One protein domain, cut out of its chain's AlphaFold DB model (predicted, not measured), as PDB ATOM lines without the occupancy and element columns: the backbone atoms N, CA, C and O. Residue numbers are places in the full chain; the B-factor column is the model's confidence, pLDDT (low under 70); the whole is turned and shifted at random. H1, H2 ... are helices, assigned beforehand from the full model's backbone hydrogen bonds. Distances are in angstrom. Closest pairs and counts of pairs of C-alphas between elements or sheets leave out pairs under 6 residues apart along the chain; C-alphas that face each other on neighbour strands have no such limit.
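Overview. This is residues 551 to 591 and 634 to 704 of the 704 residues of an uncharacterized protein of Chlamydomonas eustigma (UniProt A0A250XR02). Two long helices, H2 and H3, lie side by side and run opposite ways as a long arm, and at one end of this pair the short helices H1 and H4 and the near part of H5 gather into a head. H5 packs across H1 and on H2 there, and its far part, residues 694 to 700, sticks out with the tail to 704; at the other end of the domain residues 634 to 639 of H3 stick out. The printed part has 112 residues with five named helices, H1 to H5 in chain order, and no named strand; its class is all helix. It is loose, with a radius of gyration of the C-alphas of 16.6 A, and elongated, spanning 58 by 34 by 24 A.

Arrangement. Begin with H3, residues 634 to 662, the longest helix. Next look for H2, residues 565 to 591: H2 and H3 touch at a shallow tilt of 7 degrees, opposite ways, and their closest C-alphas, those of Leu 585 and Asn 648, are 5.7 A apart. H2 has a kink of 26 degrees near residue 580. Go next to the hub, H5, residues 682 to 700, which touches three other helices. Its residues 686 to 690 touch H2 residues 568 to 575 at a steep tilt of 53 degrees; the closest C-alphas are those of Thr 575 and Met 686, 6.0 A. H5 and H3 only just touch, with 3 pairs of C-alphas within 8 A, the closest being Ser 656 and Phe 682 at 6.2 A. With residues 684 to 692 H5 touches H1, residues 551 to 560, about perpendicular at 80 degrees; the C-alphas of Val 555 and Ala 688 come closest, 4.9 A. On H4, residues 665 to 675, you find Ser 674, whose C-alpha is 5.5 A from that of Val 557, the closest pair where H1 and H4 touch; their tilt of 32 degrees, opposite ways, is shallow but only just. H4 is close to H3 but not clearly touching, with the C-alphas of Asn 660 and Arg 668 closest at 7.0 A, and it is apart from H2. Of the five pairs that touch, two are at a shallow tilt, a helix packing part aligned and part crossed. Every O i to N i+4 pair is within hydrogen-bond range in H1, H3, H4 and H5, and 22 of 23 are in H2.

Along the chain. Find C-alpha 634 at (11.582, -7.611, -17.460); from there H3 runs 42.0 A to C-alpha 662. H2 runs 38.4 A from C-alpha 565 at (29.548, -21.037, -61.713) to C-alpha 591. H5 runs 27.5 A from C-alpha 682 to C-alpha 700 at (24.011, -10.619, -71.768). H1 has 10 residues and H4 has 11.

Size, cuts and confidence. Look for the two C-alphas farthest apart at Glu 635 and Gln 704, 60.8 A. Residues 592 to 633 are cut out, and C-alphas 591 and 634 are 14.6 A apart across the cut. Of the links printed whole, H1 to H2 and H3 to H4 are tight and H4 to H5 is short. Residues 703 to 704 have pLDDT under 70; the mean of the printed part is 88.5.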
ATOM      1  N   MET A 551      30.388  -0.886 -51.518       93.69
ATOM      2  CA  MET A 551      29.925  -2.127 -52.153       93.69
ATOM      3  C   MET A 551      30.814  -2.572 -53.329       93.69
ATOM      4  O   MET A 551      31.104  -3.761 -53.468       93.69
ATOM      5  N   ASP A 552      31.325  -1.620 -54.112       94.06
ATOM      6  CA  ASP A 552      32.207  -1.883 -55.258       94.06
ATOM      7  C   ASP A 552      33.549  -2.509 -54.844       94.06
ATOM      8  O   ASP A 552      34.129  -3.298 -55.593       94.06
ATOM      9  N   PHE A 553      34.017  -2.231 -53.621       94.69
ATOM     10  CA  PHE A 553      35.180  -2.907 -53.048       94.69
ATOM     11  C   PHE A 553      34.901  -4.404 -52.873       94.69
ATOM     12  O   PHE A 553      35.687  -5.236 -53.320       94.69
ATOM     13  N   TRP A 554      33.746  -4.769 -52.309       95.81
ATOM     14  CA  TRP A 554      33.361  -6.172 -52.127       95.81
ATOM     15  C   TRP A 554      33.096  -6.889 -53.457       95.81
ATOM     16  O   TRP A 554      33.415  -8.071 -53.579       95.81
ATOM     17  N   VAL A 555      32.603  -6.182 -54.480       93.56
ATOM     18  CA  VAL A 555      32.507  -6.702 -55.859       93.56
ATOM     19  C   VAL A 555      33.900  -6.965 -56.449       93.56
ATOM     20  O   VAL A 555      34.134  -8.042 -56.997       93.56
ATOM     21  N   MET A 556      34.864  -6.054 -56.266       95.12
ATOM     22  CA  MET A 556      36.259  -6.274 -56.674       95.12
ATOM     23  C   MET A 556      36.897  -7.464 -55.936       95.12
ATOM     24  O   MET A 556      37.597  -8.269 -56.555       95.12
ATOM     25  N   VAL A 557      36.647  -7.601 -54.630       94.56
ATOM     26  CA  VAL A 557      37.090  -8.745 -53.817       94.56
ATOM     27  C   VAL A 557      36.535 -10.050 -54.382       94.56
ATOM     28  O   VAL A 557      37.312 -10.962 -54.646       94.56
ATOM     29  N   VAL A 558      35.224 -10.128 -54.634       95.31
ATOM     30  CA  VAL A 558      34.568 -11.308 -55.223       95.31
ATOM     31  C   VAL A 558      35.139 -11.647 -56.603       95.31
ATOM     32  O   VAL A 558      35.432 -12.814 -56.861       95.31
ATOM     33  N   GLY A 559      35.382 -10.649 -57.460       94.38
ATOM     34  CA  GLY A 559      36.025 -10.854 -58.763       94.38
ATOM     35  C   GLY A 559      37.416 -11.492 -58.652       94.38
ATOM     36  O   GLY A 559      37.741 -12.406 -59.410       94.38
ATOM     37  N   LYS A 560      38.212 -11.090 -57.651       94.81
ATOM     38  CA  LYS A 560      39.533 -11.683 -57.362       94.81
ATOM     39  C   LYS A 560      39.466 -13.126 -56.843       94.81
ATOM     40  O   LYS A 560      40.477 -13.818 -56.917       94.81
ATOM     41  N   LEU A 561      38.318 -13.609 -56.352       94.00
ATOM     42  CA  LEU A 561      38.164 -15.002 -55.895       94.00
ATOM     43  C   LEU A 561      38.016 -16.016 -57.040       94.00
ATOM     44  O   LEU A 561      38.112 -17.214 -56.779       94.00
ATOM     45  N   GLN A 562      37.748 -15.562 -58.273       95.12
ATOM     46  CA  GLN A 562      37.553 -16.424 -59.452       95.12
ATOM     47  C   GLN A 562      36.597 -17.603 -59.168       95.12
ATOM     48  O   GLN A 562      36.917 -18.766 -59.408       95.12
ATOM     49  N   LEU A 563      35.438 -17.298 -58.573       94.44
ATOM     50  CA  LEU A 563      34.441 -18.298 -58.183       94.44
ATOM     51  C   LEU A 563      33.943 -19.078 -59.405       94.44
ATOM     52  O   LEU A 563      33.646 -18.488 -60.445       94.44
ATOM     53  N   THR A 564      33.784 -20.397 -59.273       95.50
ATOM     54  CA  THR A 564      33.129 -21.192 -60.321       95.50
ATOM     55  C   THR A 564      31.644 -20.825 -60.434       95.50
ATOM     56  O   THR A 564      31.054 -20.239 -59.522       95.50
ATOM     57  N   SER A 565      31.002 -21.187 -61.546       93.56
ATOM     58  CA  SER A 565      29.548 -21.037 -61.713       93.56
ATOM     59  C   SER A 565      28.757 -21.825 -60.659       93.56
ATOM     60  O   SER A 565      27.761 -21.324 -60.144       93.56
ATOM     61  N   GLU A 566      29.243 -23.012 -60.288       94.62
ATOM     62  CA  GLU A 566      28.705 -23.850 -59.209       94.62
ATOM     63  C   GLU A 566      28.856 -23.165 -57.841       94.62
ATOM     64  O   GLU A 566      27.852 -22.919 -57.179       94.62
ATOM     65  N   GLN A 567      30.069 -22.724 -57.470       94.00
ATOM     66  CA  GLN A 567      30.306 -21.953 -56.238       94.00
ATOM     67  C   GLN A 567      29.431 -20.697 -56.175       94.00
ATOM     68  O   GLN A 567      28.878 -20.379 -55.129       94.00
ATOM     69  N   THR A 568      29.289 -19.982 -57.293       94.75
ATOM     70  CA  THR A 568      28.442 -18.785 -57.401       94.75
ATOM     71  C   THR A 568      26.973 -19.126 -57.142       94.75
ATOM     72  O   THR A 568      26.315 -18.430 -56.371       94.75
ATOM     73  N   SER A 569      26.467 -20.212 -57.732       93.19
ATOM     74  CA  SER A 569      25.098 -20.698 -57.521       93.19
ATOM     75  C   SER A 569      24.853 -21.120 -56.068       93.19
ATOM     76  O   SER A 569      23.873 -20.684 -55.462       93.19
ATOM     77  N   ASP A 570      25.760 -21.905 -55.484       92.75
ATOM     78  CA  ASP A 570      25.681 -22.346 -54.086       92.75
ATOM     79  C   ASP A 570      25.723 -21.162 -53.114       92.75
ATOM     80  O   ASP A 570      24.938 -21.098 -52.168       92.75
ATOM     81  N   LEU A 571      26.600 -20.183 -53.360       91.62
ATOM     82  CA  LEU A 571      26.692 -18.965 -52.556       91.62
ATOM     83  C   LEU A 571      25.416 -18.123 -52.650       91.62
ATOM     84  O   LEU A 571      24.984 -17.575 -51.636       91.62
ATOM     85  N   ILE A 572      24.772 -18.047 -53.817       91.62
ATOM     86  CA  ILE A 572      23.481 -17.362 -53.983       91.62
ATOM     87  C   ILE A 572      22.367 -18.098 -53.231       91.62
ATOM     88  O   ILE A 572      21.573 -17.448 -52.551       91.62
ATOM     89  N   GLU A 573      22.318 -19.429 -53.277       90.25
ATOM     90  CA  GLU A 573      21.295 -20.204 -52.563       90.25
ATOM     91  C   GLU A 573      21.500 -20.166 -51.039       90.25
ATOM     92  O   GLU A 573      20.539 -19.955 -50.295       90.25
ATOM     93  N   VAL A 574      22.748 -20.237 -50.557       87.69
ATOM     94  CA  VAL A 574      23.091 -19.961 -49.150       87.69
ATOM     95  C   VAL A 574      22.689 -18.532 -48.773       87.69
ATOM     96  O   VAL A 574      22.067 -18.335 -47.731       87.69
ATOM     97  N   THR A 575      22.940 -17.539 -49.631       88.56
ATOM     98  CA  THR A 575      22.510 -16.148 -49.403       88.56
ATOM     99  C   THR A 575      20.986 -16.039 -49.317       88.56
ATOM    100  O   THR A 575      20.471 -15.347 -48.441       88.56
ATOM    101  N   ARG A 576      20.233 -16.735 -50.177       89.25
ATOM    102  CA  ARG A 576      18.760 -16.730 -50.207       89.25
ATOM    103  C   ARG A 576      18.155 -17.399 -48.968       89.25
ATOM    104  O   ARG A 576      17.234 -16.854 -48.356       89.25
ATOM    105  N   LEU A 577      18.709 -18.540 -48.565       86.94
ATOM    106  CA  LEU A 577      18.323 -19.256 -47.350       86.94
ATOM    107  C   LEU A 577      18.631 -18.417 -46.102       86.94
ATOM    108  O   LEU A 577      17.749 -18.167 -45.279       86.94
ATOM    109  N   CYS A 578      19.868 -17.931 -45.982       86.94
ATOM    110  CA  CYS A 578      20.300 -17.145 -44.835       86.94
ATOM    111  C   CYS A 578      19.609 -15.782 -44.769       86.94
ATOM    112  O   CYS A 578      19.235 -15.387 -43.674       86.94
ATOM    113  N   SER A 579      19.377 -15.078 -45.881       87.56
ATOM    114  CA  SER A 579      18.666 -13.787 -45.855       87.56
ATOM    115  C   SER A 579      17.230 -13.924 -45.357       87.56
ATOM    116  O   SER A 579      16.821 -13.119 -44.530       87.56
ATOM    117  N   THR A 580      16.509 -14.974 -45.768       90.06
ATOM    118  CA  THR A 580      15.127 -15.242 -45.326       90.06
ATOM    119  C   THR A 580      15.049 -15.516 -43.817       90.06
ATOM    120  O   THR A 580      14.161 -15.016 -43.127       90.06
ATOM    121  N   VAL A 581      15.998 -16.286 -43.274       90.31
ATOM    122  CA  VAL A 581      16.049 -16.596 -41.833       90.31
ATOM    123  C   VAL A 581      16.573 -15.403 -41.023       90.31
ATOM    124  O   VAL A 581      16.035 -15.087 -39.962       90.31
ATOM    125  N   LEU A 582      17.602 -14.708 -41.517       87.06
ATOM    126  CA  LEU A 582      18.196 -13.552 -40.846       87.06
ATOM    127  C   LEU A 582      17.283 -12.327 -40.867       87.06
ATOM    128  O   LEU A 582      17.333 -11.567 -39.905       87.06
ATOM    129  N   SER A 583      16.444 -12.121 -41.889       89.19
ATOM    130  CA  SER A 583      15.458 -11.036 -41.876       89.19
ATOM    131  C   SER A 583      14.414 -11.267 -40.784       89.19
ATOM    132  O   SER A 583      14.246 -10.389 -39.944       89.19
ATOM    133  N   SER A 584      13.823 -12.470 -40.708       92.94
ATOM    134  CA  SER A 584      12.885 -12.852 -39.634       92.94
ATOM    135  C   SER A 584      13.516 -12.669 -38.253       92.94
ATOM    136  O   SER A 584      12.977 -11.958 -37.412       92.94
ATOM    137  N   LEU A 585      14.717 -13.219 -38.033       91.88
ATOM    138  CA  LEU A 585      15.413 -13.107 -36.746       91.88
ATOM    139  C   LEU A 585      15.886 -11.682 -36.420       91.88
ATOM    140  O   LEU A 585      16.098 -11.370 -35.250       91.88
ATOM    141  N   THR A 586      16.077 -10.814 -37.415       88.44
ATOM    142  CA  THR A 586      16.417  -9.398 -37.192       88.44
ATOM    143  C   THR A 586      15.167  -8.587 -36.861       88.44
ATOM    144  O   THR A 586      15.215  -7.770 -35.945       88.44
ATOM    145  N   GLU A 587      14.036  -8.861 -37.514       92.94
ATOM    146  CA  GLU A 587      12.745  -8.257 -37.175       92.94
ATOM    147  C   GLU A 587      12.276  -8.694 -35.778       92.94
ATOM    148  O   GLU A 587      12.003  -7.846 -34.932       92.94
ATOM    149  N   GLU A 588      12.299  -9.998 -35.475       93.44
ATOM    150  CA  GLU A 588      12.039 -10.536 -34.133       93.44
ATOM    151  C   GLU A 588      12.966  -9.906 -33.079       93.44
ATOM    152  O   GLU A 588      12.527  -9.592 -31.969       93.44
ATOM    153  N   SER A 589      14.247  -9.693 -33.413       90.44
ATOM    154  CA  SER A 589      15.216  -9.067 -32.505       90.44
ATOM    155  C   SER A 589      14.914  -7.587 -32.279       90.44
ATOM    156  O   SER A 589      15.053  -7.123 -31.151       90.44
ATOM    157  N   ALA A 590      14.488  -6.851 -33.310       90.31
ATOM    158  CA  ALA A 590      14.082  -5.454 -33.191       90.31
ATOM    159  C   ALA A 590      12.790  -5.325 -32.369       90.31
ATOM    160  O   ALA A 590      12.758  -4.583 -31.391       90.31
ATOM    161  N   GLN A 591      11.760  -6.119 -32.681       93.81
ATOM    162  CA  GLN A 591      10.515  -6.181 -31.909       93.81
ATOM    163  C   GLN A 591      10.773  -6.548 -30.435       93.81
ATOM    164  O   GLN A 591      10.181  -5.961 -29.530       93.81
ATOM    165  N   GLN A 634      10.253  -8.043 -17.034       89.06
ATOM    166  CA  GLN A 634      11.582  -7.611 -17.460       89.06
ATOM    167  C   GLN A 634      12.491  -8.816 -17.727       89.06
ATOM    168  O   GLN A 634      13.108  -8.883 -18.787       89.06
ATOM    169  N   GLU A 635      12.513  -9.808 -16.834       89.38
ATOM    170  CA  GLU A 635      13.274 -11.047 -17.019       89.38
ATOM    171  C   GLU A 635      12.753 -11.826 -18.233       89.38
ATOM    172  O   GLU A 635      13.543 -12.255 -19.070       89.38
ATOM    173  N   GLY A 636      11.429 -11.904 -18.423       92.88
ATOM    174  CA  GLY A 636      10.812 -12.467 -19.625       92.88
ATOM    175  C   GLY A 636      11.226 -11.758 -20.922       92.88
ATOM    176  O   GLY A 636      11.560 -12.424 -21.905       92.88
ATOM    177  N   ALA A 637      11.265 -10.421 -20.932       92.75
ATOM    178  CA  ALA A 637      11.703  -9.626 -22.081       92.75
ATOM    179  C   ALA A 637      13.202  -9.815 -22.384       92.75
ATOM    180  O   ALA A 637      13.565 -10.074 -23.534       92.75
ATOM    181  N   VAL A 638      14.063  -9.778 -21.358       89.56
ATOM    182  CA  VAL A 638      15.507 -10.055 -21.472       89.56
ATOM    183  C   VAL A 638      15.745 -11.478 -21.984       89.56
ATOM    184  O   VAL A 638      16.477 -11.677 -22.954       89.56
ATOM    185  N   ARG A 639      15.087 -12.481 -21.392       93.50
ATOM    186  CA  ARG A 639      15.223 -13.898 -21.756       93.50
ATOM    187  C   ARG A 639      14.734 -14.162 -23.188       93.50
ATOM    188  O   ARG A 639      15.375 -14.929 -23.910       93.50
ATOM    189  N   LYS A 640      13.665 -13.488 -23.643       93.81
ATOM    190  CA  LYS A 640      13.207 -13.508 -25.047       93.81
ATOM    191  C   LYS A 640      14.253 -12.888 -25.983       93.81
ATOM    192  O   LYS A 640      14.673 -13.554 -26.929       93.81
ATOM    193  N   PHE A 641      14.714 -11.668 -25.694       93.12
ATOM    194  CA  PHE A 641      15.704 -10.958 -26.510       93.12
ATOM    195  C   PHE A 641      17.003 -11.763 -26.658       93.12
ATOM    196  O   PHE A 641      17.435 -12.029 -27.777       93.12
ATOM    197  N   LEU A 642      17.570 -12.256 -25.550       89.00
ATOM    198  CA  LEU A 642      18.780 -13.086 -25.558       89.00
ATOM    199  C   LEU A 642      18.597 -14.391 -26.348       89.00
ATOM    200  O   LEU A 642      19.538 -14.852 -26.995       89.00
ATOM    201  N   THR A 643      17.401 -14.987 -26.337       92.06
ATOM    202  CA  THR A 643      17.103 -16.198 -27.120       92.06
ATOM    203  C   THR A 643      17.105 -15.910 -28.624       92.06
ATOM    204  O   THR A 643      17.706 -16.666 -29.390       92.06
ATOM    205  N   ILE A 644      16.481 -14.810 -29.056       91.38
ATOM    206  CA  ILE A 644      16.441 -14.406 -30.470       91.38
ATOM    207  C   ILE A 644      17.830 -13.963 -30.944       91.38
ATOM    208  O   ILE A 644      18.289 -14.404 -31.996       91.38
ATOM    209  N   TRP A 645      18.548 -13.179 -30.135       87.38
ATOM    210  CA  TRP A 645      19.922 -12.757 -30.418       87.38
ATOM    211  C   TRP A 645      20.855 -13.964 -30.593       87.38
ATOM    212  O   TRP A 645      21.548 -14.056 -31.605       87.38
ATOM    213  N   ARG A 646      20.808 -14.956 -29.687       87.19
ATOM    214  CA  ARG A 646      21.582 -16.207 -29.822       87.19
ATOM    215  C   ARG A 646      21.244 -16.963 -31.110       87.19
ATOM    216  O   ARG A 646      22.159 -17.424 -31.785       87.19
ATOM    217  N   ARG A 647      19.961 -17.058 -31.489       88.81
ATOM    218  CA  ARG A 647      19.546 -17.660 -32.773       88.81
ATOM    219  C   ARG A 647      20.128 -16.904 -33.970       88.81
ATOM    220  O   ARG A 647      20.684 -17.537 -34.862       88.81
ATOM    221  N   ASN A 648      20.050 -15.571 -33.969       86.56
ATOM    222  CA  ASN A 648      20.614 -14.721 -35.022       86.56
ATOM    223  C   ASN A 648      22.131 -14.958 -35.155       86.56
ATOM    224  O   ASN A 648      22.613 -15.237 -36.252       86.56
ATOM    225  N   GLN A 649      22.867 -14.987 -34.036       82.88
ATOM    226  CA  GLN A 649      24.301 -15.292 -34.052       82.88
ATOM    227  C   GLN A 649      24.610 -16.696 -34.581       82.88
ATOM    228  O   GLN A 649      25.464 -16.823 -35.453       82.88
ATOM    229  N   VAL A 650      23.893 -17.741 -34.152       84.88
ATOM    230  CA  VAL A 650      24.081 -19.107 -34.684       84.88
ATOM    231  C   VAL A 650      23.875 -19.159 -36.203       84.88
ATOM    232  O   VAL A 650      24.653 -19.811 -36.898       84.88
ATOM    233  N   VAL A 651      22.896 -18.430 -36.752       86.06
ATOM    234  CA  VAL A 651      22.687 -18.357 -38.210       86.06
ATOM    235  C   VAL A 651      23.790 -17.545 -38.908       86.06
ATOM    236  O   VAL A 651      24.236 -17.948 -39.982       86.06
ATOM    237  N   ASN A 652      24.303 -16.469 -38.299       81.75
ATOM    238  CA  ASN A 652      25.463 -15.724 -38.817       81.75
ATOM    239  C   ASN A 652      26.739 -16.590 -38.846       81.75
ATOM    240  O   ASN A 652      27.464 -16.589 -39.847       81.75
ATOM    241  N   PHE A 653      26.995 -17.367 -37.788       81.75
ATOM    242  CA  PHE A 653      28.088 -18.341 -37.734       81.75
ATOM    243  C   PHE A 653      27.909 -19.445 -38.781       81.75
ATOM    244  O   PHE A 653      28.857 -19.758 -39.495       81.75
ATOM    245  N   MET A 654      26.698 -19.993 -38.934       84.38
ATOM    246  CA  MET A 654      26.400 -21.019 -39.938       84.38
ATOM    247  C   MET A 654      26.622 -20.504 -41.367       84.38
ATOM    248  O   MET A 654      27.285 -21.177 -42.152       84.38
ATOM    249  N   ALA A 655      26.145 -19.299 -41.697       84.12
ATOM    250  CA  ALA A 655      26.388 -18.666 -42.995       84.12
ATOM    251  C   ALA A 655      27.895 -18.485 -43.260       84.12
ATOM    252  O   ALA A 655      28.397 -18.844 -44.324       84.12
ATOM    253  N   SER A 656      28.633 -18.001 -42.257       82.94
ATOM    254  CA  SER A 656      30.088 -17.813 -42.326       82.94
ATOM    255  C   SER A 656      30.843 -19.143 -42.465       82.94
ATOM    256  O   SER A 656      31.816 -19.228 -43.211       82.94
ATOM    257  N   PHE A 657      30.390 -20.210 -41.801       82.81
ATOM    258  CA  PHE A 657      30.952 -21.556 -41.933       82.81
ATOM    259  C   PHE A 657      30.695 -22.145 -43.325       82.81
ATOM    260  O   PHE A 657      31.619 -22.682 -43.932       82.81
ATOM    261  N   LEU A 658      29.475 -22.010 -43.859       84.44
ATOM    262  CA  LEU A 658      29.121 -22.469 -45.207       84.44
ATOM    263  C   LEU A 658      29.959 -21.751 -46.275       84.44
ATOM    264  O   LEU A 658      30.580 -22.419 -47.098       84.44
ATOM    265  N   MET A 659      30.093 -20.423 -46.189       85.94
ATOM    266  CA  MET A 659      31.016 -19.630 -47.017       85.94
ATOM    267  C   MET A 659      32.446 -20.200 -46.984       85.94
ATOM    268  O   MET A 659      33.030 -20.498 -48.023       85.94
ATOM    269  N   ASN A 660      32.992 -20.438 -45.788       82.94
ATOM    270  CA  ASN A 660      34.343 -20.987 -45.608       82.94
ATOM    271  C   ASN A 660      34.495 -22.468 -46.013       82.94
ATOM    272  O   ASN A 660      35.625 -22.960 -46.081       82.94
ATOM    273  N   ARG A 661      33.398 -23.185 -46.283       86.31
ATOM    274  CA  ARG A 661      33.399 -24.552 -46.831       86.31
ATOM    275  C   ARG A 661      33.202 -24.585 -48.350       86.31
ATOM    276  O   ARG A 661      33.694 -25.523 -48.969       86.31
ATOM    277  N   LEU A 662      32.538 -23.585 -48.935       91.06
ATOM    278  CA  LEU A 662      32.394 -23.420 -50.388       91.06
ATOM    279  C   LEU A 662      33.669 -22.858 -51.040       91.06
ATOM    280  O   LEU A 662      34.003 -23.240 -52.160       91.06
ATOM    281  N   LEU A 663      34.406 -21.986 -50.344       88.94
ATOM    282  CA  LEU A 663      35.702 -21.477 -50.804       88.94
ATOM    283  C   LEU A 663      36.826 -22.506 -50.602       88.94
ATOM    284  O   LEU A 663      36.997 -23.065 -49.514       88.94
ATOM    285  N   THR A 664      37.655 -22.695 -51.632       86.00
ATOM    286  CA  THR A 664      38.910 -23.464 -51.529       86.00
ATOM    287  C   THR A 664      39.910 -22.780 -50.578       86.00
ATOM    288  O   THR A 664      39.803 -21.573 -50.349       86.00
ATOM    289  N   PRO A 665      40.926 -23.490 -50.040       81.81
ATOM    290  CA  PRO A 665      41.933 -22.879 -49.165       81.81
ATOM    291  C   PRO A 665      42.607 -21.643 -49.780       81.81
ATOM    292  O   PRO A 665      42.697 -20.610 -49.120       81.81
ATOM    293  N   VAL A 666      42.973 -21.715 -51.066       81.19
ATOM    294  CA  VAL A 666      43.568 -20.593 -51.813       81.19
ATOM    295  C   VAL A 666      42.584 -19.428 -51.940       81.19
ATOM    296  O   VAL A 666      42.963 -18.291 -51.681       81.19
ATOM    297  N   GLN A 667      41.308 -19.684 -52.251       89.19
ATOM    298  CA  GLN A 667      40.286 -18.629 -52.302       89.19
ATOM    299  C   GLN A 667      40.031 -17.980 -50.935       89.19
ATOM    300  O   GLN A 667      39.750 -16.788 -50.885       89.19
ATOM    301  N   ARG A 668      40.160 -18.713 -49.820       86.25
ATOM    302  CA  ARG A 668      40.084 -18.113 -48.475       86.25
ATOM    303  C   ARG A 668      41.272 -17.193 -48.203       86.25
ATOM    304  O   ARG A 668      41.059 -16.068 -47.769       86.25
ATOM    305  N   MET A 669      42.499 -17.617 -48.518       81.94
ATOM    306  CA  MET A 669      43.675 -16.738 -48.417       81.94
ATOM    307  C   MET A 669      43.508 -15.502 -49.313       81.94
ATOM    308  O   MET A 669      43.641 -14.377 -48.838       81.94
ATOM    309  N   GLN A 670      43.109 -15.692 -50.576       87.62
ATOM    310  CA  GLN A 670      42.839 -14.605 -51.520       87.62
ATOM    311  C   GLN A 670      41.738 -13.659 -51.023       87.62
ATOM    312  O   GLN A 670      41.839 -12.456 -51.255       87.62
ATOM    313  N   LEU A 671      40.715 -14.160 -50.322       90.75
ATOM    314  CA  LEU A 671      39.685 -13.338 -49.690       90.75
ATOM    315  C   LEU A 671      40.272 -12.458 -48.585       90.75
ATOM    316  O   LEU A 671      40.050 -11.248 -48.600       90.75
ATOM    317  N   TYR A 672      41.021 -13.047 -47.653       87.56
ATOM    318  CA  TYR A 672      41.657 -12.320 -46.554       87.56
ATOM    319  C   TYR A 672      42.642 -11.253 -47.067       87.56
ATOM    320  O   TYR A 672      42.571 -10.105 -46.633       87.56
ATOM    321  N   PHE A 673      43.464 -11.581 -48.072       88.06
ATOM    322  CA  PHE A 673      44.333 -10.621 -48.764       88.06
ATOM    323  C   PHE A 673      43.562  -9.521 -49.497       88.06
ATOM    324  O   PHE A 673      43.859  -8.342 -49.327       88.06
ATOM    325  N   SER A 674      42.571  -9.885 -50.314       91.12
ATOM    326  CA  SER A 674      41.843  -8.912 -51.141       91.12
ATOM    327  C   SER A 674      40.973  -7.972 -50.312       91.12
ATOM    328  O   SER A 674      40.697  -6.870 -50.774       91.12
ATOM    329  N   SER A 675      40.534  -8.408 -49.125       91.56
ATOM    330  CA  SER A 675      39.699  -7.606 -48.224       91.56
ATOM    331  C   SER A 675      40.475  -6.501 -47.511       91.56
ATOM    332  O   SER A 675      39.846  -5.546 -47.070       91.56
ATOM    333  N   PHE A 676      41.808  -6.578 -47.419       90.06
ATOM    334  CA  PHE A 676      42.621  -5.537 -46.784       90.06
ATOM    335  C   PHE A 676      42.423  -4.173 -47.491       90.06
ATOM    336  O   PHE A 676      42.465  -4.127 -48.723       90.06
ATOM    337  N   PRO A 677      42.209  -3.058 -46.760       92.38
ATOM    338  CA  PRO A 677      42.373  -2.881 -45.312       92.38
ATOM    339  C   PRO A 677      41.157  -3.255 -44.442       92.38
ATOM    340  O   PRO A 677      41.224  -3.076 -43.237       92.38
ATOM    341  N   SER A 678      40.055  -3.776 -44.980       91.12
ATOM    342  CA  SER A 678      38.909  -4.250 -44.178       91.12
ATOM    343  C   SER A 678      39.075  -5.684 -43.661       91.12
ATOM    344  O   SER A 678      39.676  -6.538 -44.316       91.12
ATOM    345  N   PHE A 679      38.436  -6.001 -42.532       89.38
ATOM    346  CA  PHE A 679      38.170  -7.395 -42.164       89.38
ATOM    347  C   PHE A 679      37.035  -7.979 -43.043       89.38
ATOM    348  O   PHE A 679      36.058  -7.268 -43.298       89.38
ATOM    349  N   PRO A 680      37.091  -9.242 -43.526       86.44
ATOM    350  CA  PRO A 680      36.097  -9.756 -44.475       86.44
ATOM    351  C   PRO A 680      34.673  -9.837 -43.905       86.44
ATOM    352  O   PRO A 680      34.354 -10.676 -43.060       86.44
ATOM    353  N   ARG A 681      33.764  -9.011 -44.431       87.31
ATOM    354  CA  ARG A 681      32.356  -8.999 -44.012       87.31
ATOM    355  C   ARG A 681      31.559  -9.991 -44.853       87.31
ATOM    356  O   ARG A 681      31.029  -9.637 -45.906       87.31
ATOM    357  N   PHE A 682      31.440 -11.240 -44.387       85.94
ATOM    358  CA  PHE A 682      30.789 -12.338 -45.128       85.94
ATOM    359  C   PHE A 682      29.391 -11.994 -45.685       85.94
ATOM    360  O   PHE A 682      29.052 -12.439 -46.778       85.94
ATOM    361  N   LYS A 683      28.614 -11.136 -45.005       85.00
ATOM    362  CA  LYS A 683      27.323 -10.620 -45.507       85.00
ATOM    363  C   LYS A 683      27.453  -9.742 -46.760       85.00
ATOM    364  O   LYS A 683      26.659  -9.892 -47.684       85.00
ATOM    365  N   LEU A 684      28.453  -8.859 -46.811       88.56
ATOM    366  CA  LEU A 684      28.703  -7.992 -47.969       88.56
ATOM    367  C   LEU A 684      29.299  -8.785 -49.135       88.56
ATOM    368  O   LEU A 684      28.919  -8.560 -50.277       88.56
ATOM    369  N   ILE A 685      30.142  -9.779 -48.846       90.12
ATOM    370  CA  ILE A 685      30.686 -10.703 -49.852       90.12
ATOM    371  C   ILE A 685      29.549 -11.509 -50.509       90.12
ATOM    372  O   ILE A 685      29.465 -11.545 -51.733       90.12
ATOM    373  N   MET A 686      28.619 -12.071 -49.725       87.88
ATOM    374  CA  MET A 686      27.404 -12.728 -50.243       87.88
ATOM    375  C   MET A 686      26.574 -11.802 -51.149       87.88
ATOM    376  O   MET A 686      26.216 -12.171 -52.269       87.88
ATOM    377  N   ALA A 687      26.318 -10.568 -50.706       88.62
ATOM    378  CA  ALA A 687      25.600  -9.581 -51.511       88.62
ATOM    379  C   ALA A 687      26.366  -9.184 -52.794       88.62
ATOM    380  O   ALA A 687      25.747  -8.960 -53.833       88.62
ATOM    381  N   ALA A 688      27.702  -9.150 -52.759       91.94
ATOM    382  CA  ALA A 688      28.545  -8.821 -53.905       91.94
ATOM    383  C   ALA A 688      28.576  -9.942 -54.958       91.94
ATOM    384  O   ALA A 688      28.569  -9.643 -56.154       91.94
ATOM    385  N   VAL A 689      28.509 -11.216 -54.550       92.00
ATOM    386  CA  VAL A 689      28.293 -12.352 -55.471       92.00
ATOM    387  C   VAL A 689      26.962 -12.187 -56.213       92.00
ATOM    388  O   VAL A 689      26.924 -12.251 -57.442       92.00
ATOM    389  N   PHE A 690      25.883 -11.883 -55.483       90.19
ATOM    390  CA  PHE A 690      24.557 -11.665 -56.068       90.19
ATOM    391  C   PHE A 690      24.520 -10.465 -57.037       90.19
ATOM    392  O   PHE A 690      23.978 -10.568 -58.139       90.19
ATOM    393  N   MET A 691      25.147  -9.337 -56.677       90.25
ATOM    394  CA  MET A 691      25.256  -8.172 -57.568       90.25
ATOM    395  C   MET A 691      26.085  -8.468 -58.824       90.25
ATOM    396  O   MET A 691      25.677  -8.082 -59.920       90.25
ATOM    397  N   SER A 692      27.195  -9.201 -58.694       89.69
ATOM    398  CA  SER A 692      28.057  -9.581 -59.823       89.69
ATOM    399  C   SER A 692      27.301 -10.423 -60.859       89.69
ATOM    400  O   SER A 692      27.380 -10.152 -62.057       89.69
ATOM    401  N   GLN A 693      26.494 -11.394 -60.410       90.06
ATOM    402  CA  GLN A 693      25.656 -12.198 -61.306       90.06
ATOM    403  C   GLN A 693      24.564 -11.354 -61.994       90.06
ATOM    404  O   GLN A 693      24.289 -11.539 -63.183       90.06
ATOM    405  N   LYS A 694      23.962 -10.394 -61.279       85.38
ATOM    406  CA  LYS A 694      22.958  -9.488 -61.857       85.38
ATOM    407  C   LYS A 694      23.560  -8.559 -62.918       85.38
ATOM    408  O   LYS A 694      22.928  -8.329 -63.946       85.38
ATOM    409  N   ALA A 695      24.782  -8.068 -62.712       84.06
ATOM    410  CA  ALA A 695      25.500  -7.284 -63.716       84.06
ATOM    411  C   ALA A 695      25.804  -8.124 -64.972       84.06
ATOM    412  O   ALA A 695      25.476  -7.710 -66.082       84.06
ATOM    413  N   ALA A 696      26.344  -9.335 -64.799       81.31
ATOM    414  CA  ALA A 696      26.660 -10.235 -65.908       81.31
ATOM    415  C   ALA A 696      25.420 -10.617 -66.739       81.31
ATOM    416  O   ALA A 696      25.452 -10.552 -67.967       81.31
ATOM    417  N   THR A 697      24.306 -10.961 -66.085       84.38
ATOM    418  CA  THR A 697      23.050 -11.285 -66.786       84.38
ATOM    419  C   THR A 697      22.456 -10.069 -67.497       84.38
ATOM    420  O   THR A 697      22.040 -10.206 -68.644       84.38
ATOM    421  N   SER A 698      22.504  -8.875 -66.889       84.25
ATOM    422  CA  SER A 698      22.037  -7.631 -67.522       84.25
ATOM    423  C   SER A 698      22.831  -7.245 -68.775       84.25
ATOM    424  O   SER A 698      22.254  -6.663 -69.692       84.25
ATOM    425  N   ILE A 699      24.134  -7.548 -68.823       76.88
ATOM    426  CA  ILE A 699      24.975  -7.322 -70.009       76.88
ATOM    427  C   ILE A 699      24.594  -8.307 -71.119       76.88
ATOM    428  O   ILE A 699      24.395  -7.893 -72.256       76.88
ATOM    429  N   ILE A 700      24.421  -9.593 -70.793       75.50
ATOM    430  CA  ILE A 700      24.011 -10.619 -71.768       75.50
ATOM    431  C   ILE A 700      22.637 -10.284 -72.371       75.50
ATOM    432  O   ILE A 700      22.487 -10.335 -73.586       75.50
ATOM    433  N   SER A 701      21.663  -9.861 -71.557       80.00
ATOM    434  CA  SER A 701      20.335  -9.447 -72.041       80.00
ATOM    435  C   SER A 701      20.311  -8.101 -72.778       80.00
ATOM    436  O   SER A 701      19.273  -7.732 -73.311       80.00
ATOM    437  N   GLY A 702      21.411  -7.340 -72.765       76.00
ATOM    438  CA  GLY A 702      21.588  -6.122 -73.568       76.00
ATOM    439  C   GLY A 702      22.345  -6.356 -74.883       76.00
ATOM    440  O   GLY A 702      22.537  -5.415 -75.648       76.00
ATOM    441  N   LEU A 703      22.795  -7.593 -75.124       63.78
ATOM    442  CA  LEU A 703      23.493  -8.049 -76.332       63.78
ATOM    443  C   LEU A 703      22.650  -9.051 -77.153       63.78
ATOM    444  O   LEU A 703      23.163  -9.635 -78.109       63.78
ATOM    445  N   GLN A 704      21.389  -9.266 -76.757       61.84
ATOM    446  CA  GLN A 704      20.392 -10.147 -77.380       61.84
ATOM    447  C   GLN A 704      19.205  -9.331 -77.901       61.84
ATOM    448  O   GLN A 704      18.686  -9.720 -78.969       61.84
TER     449      GLN A 704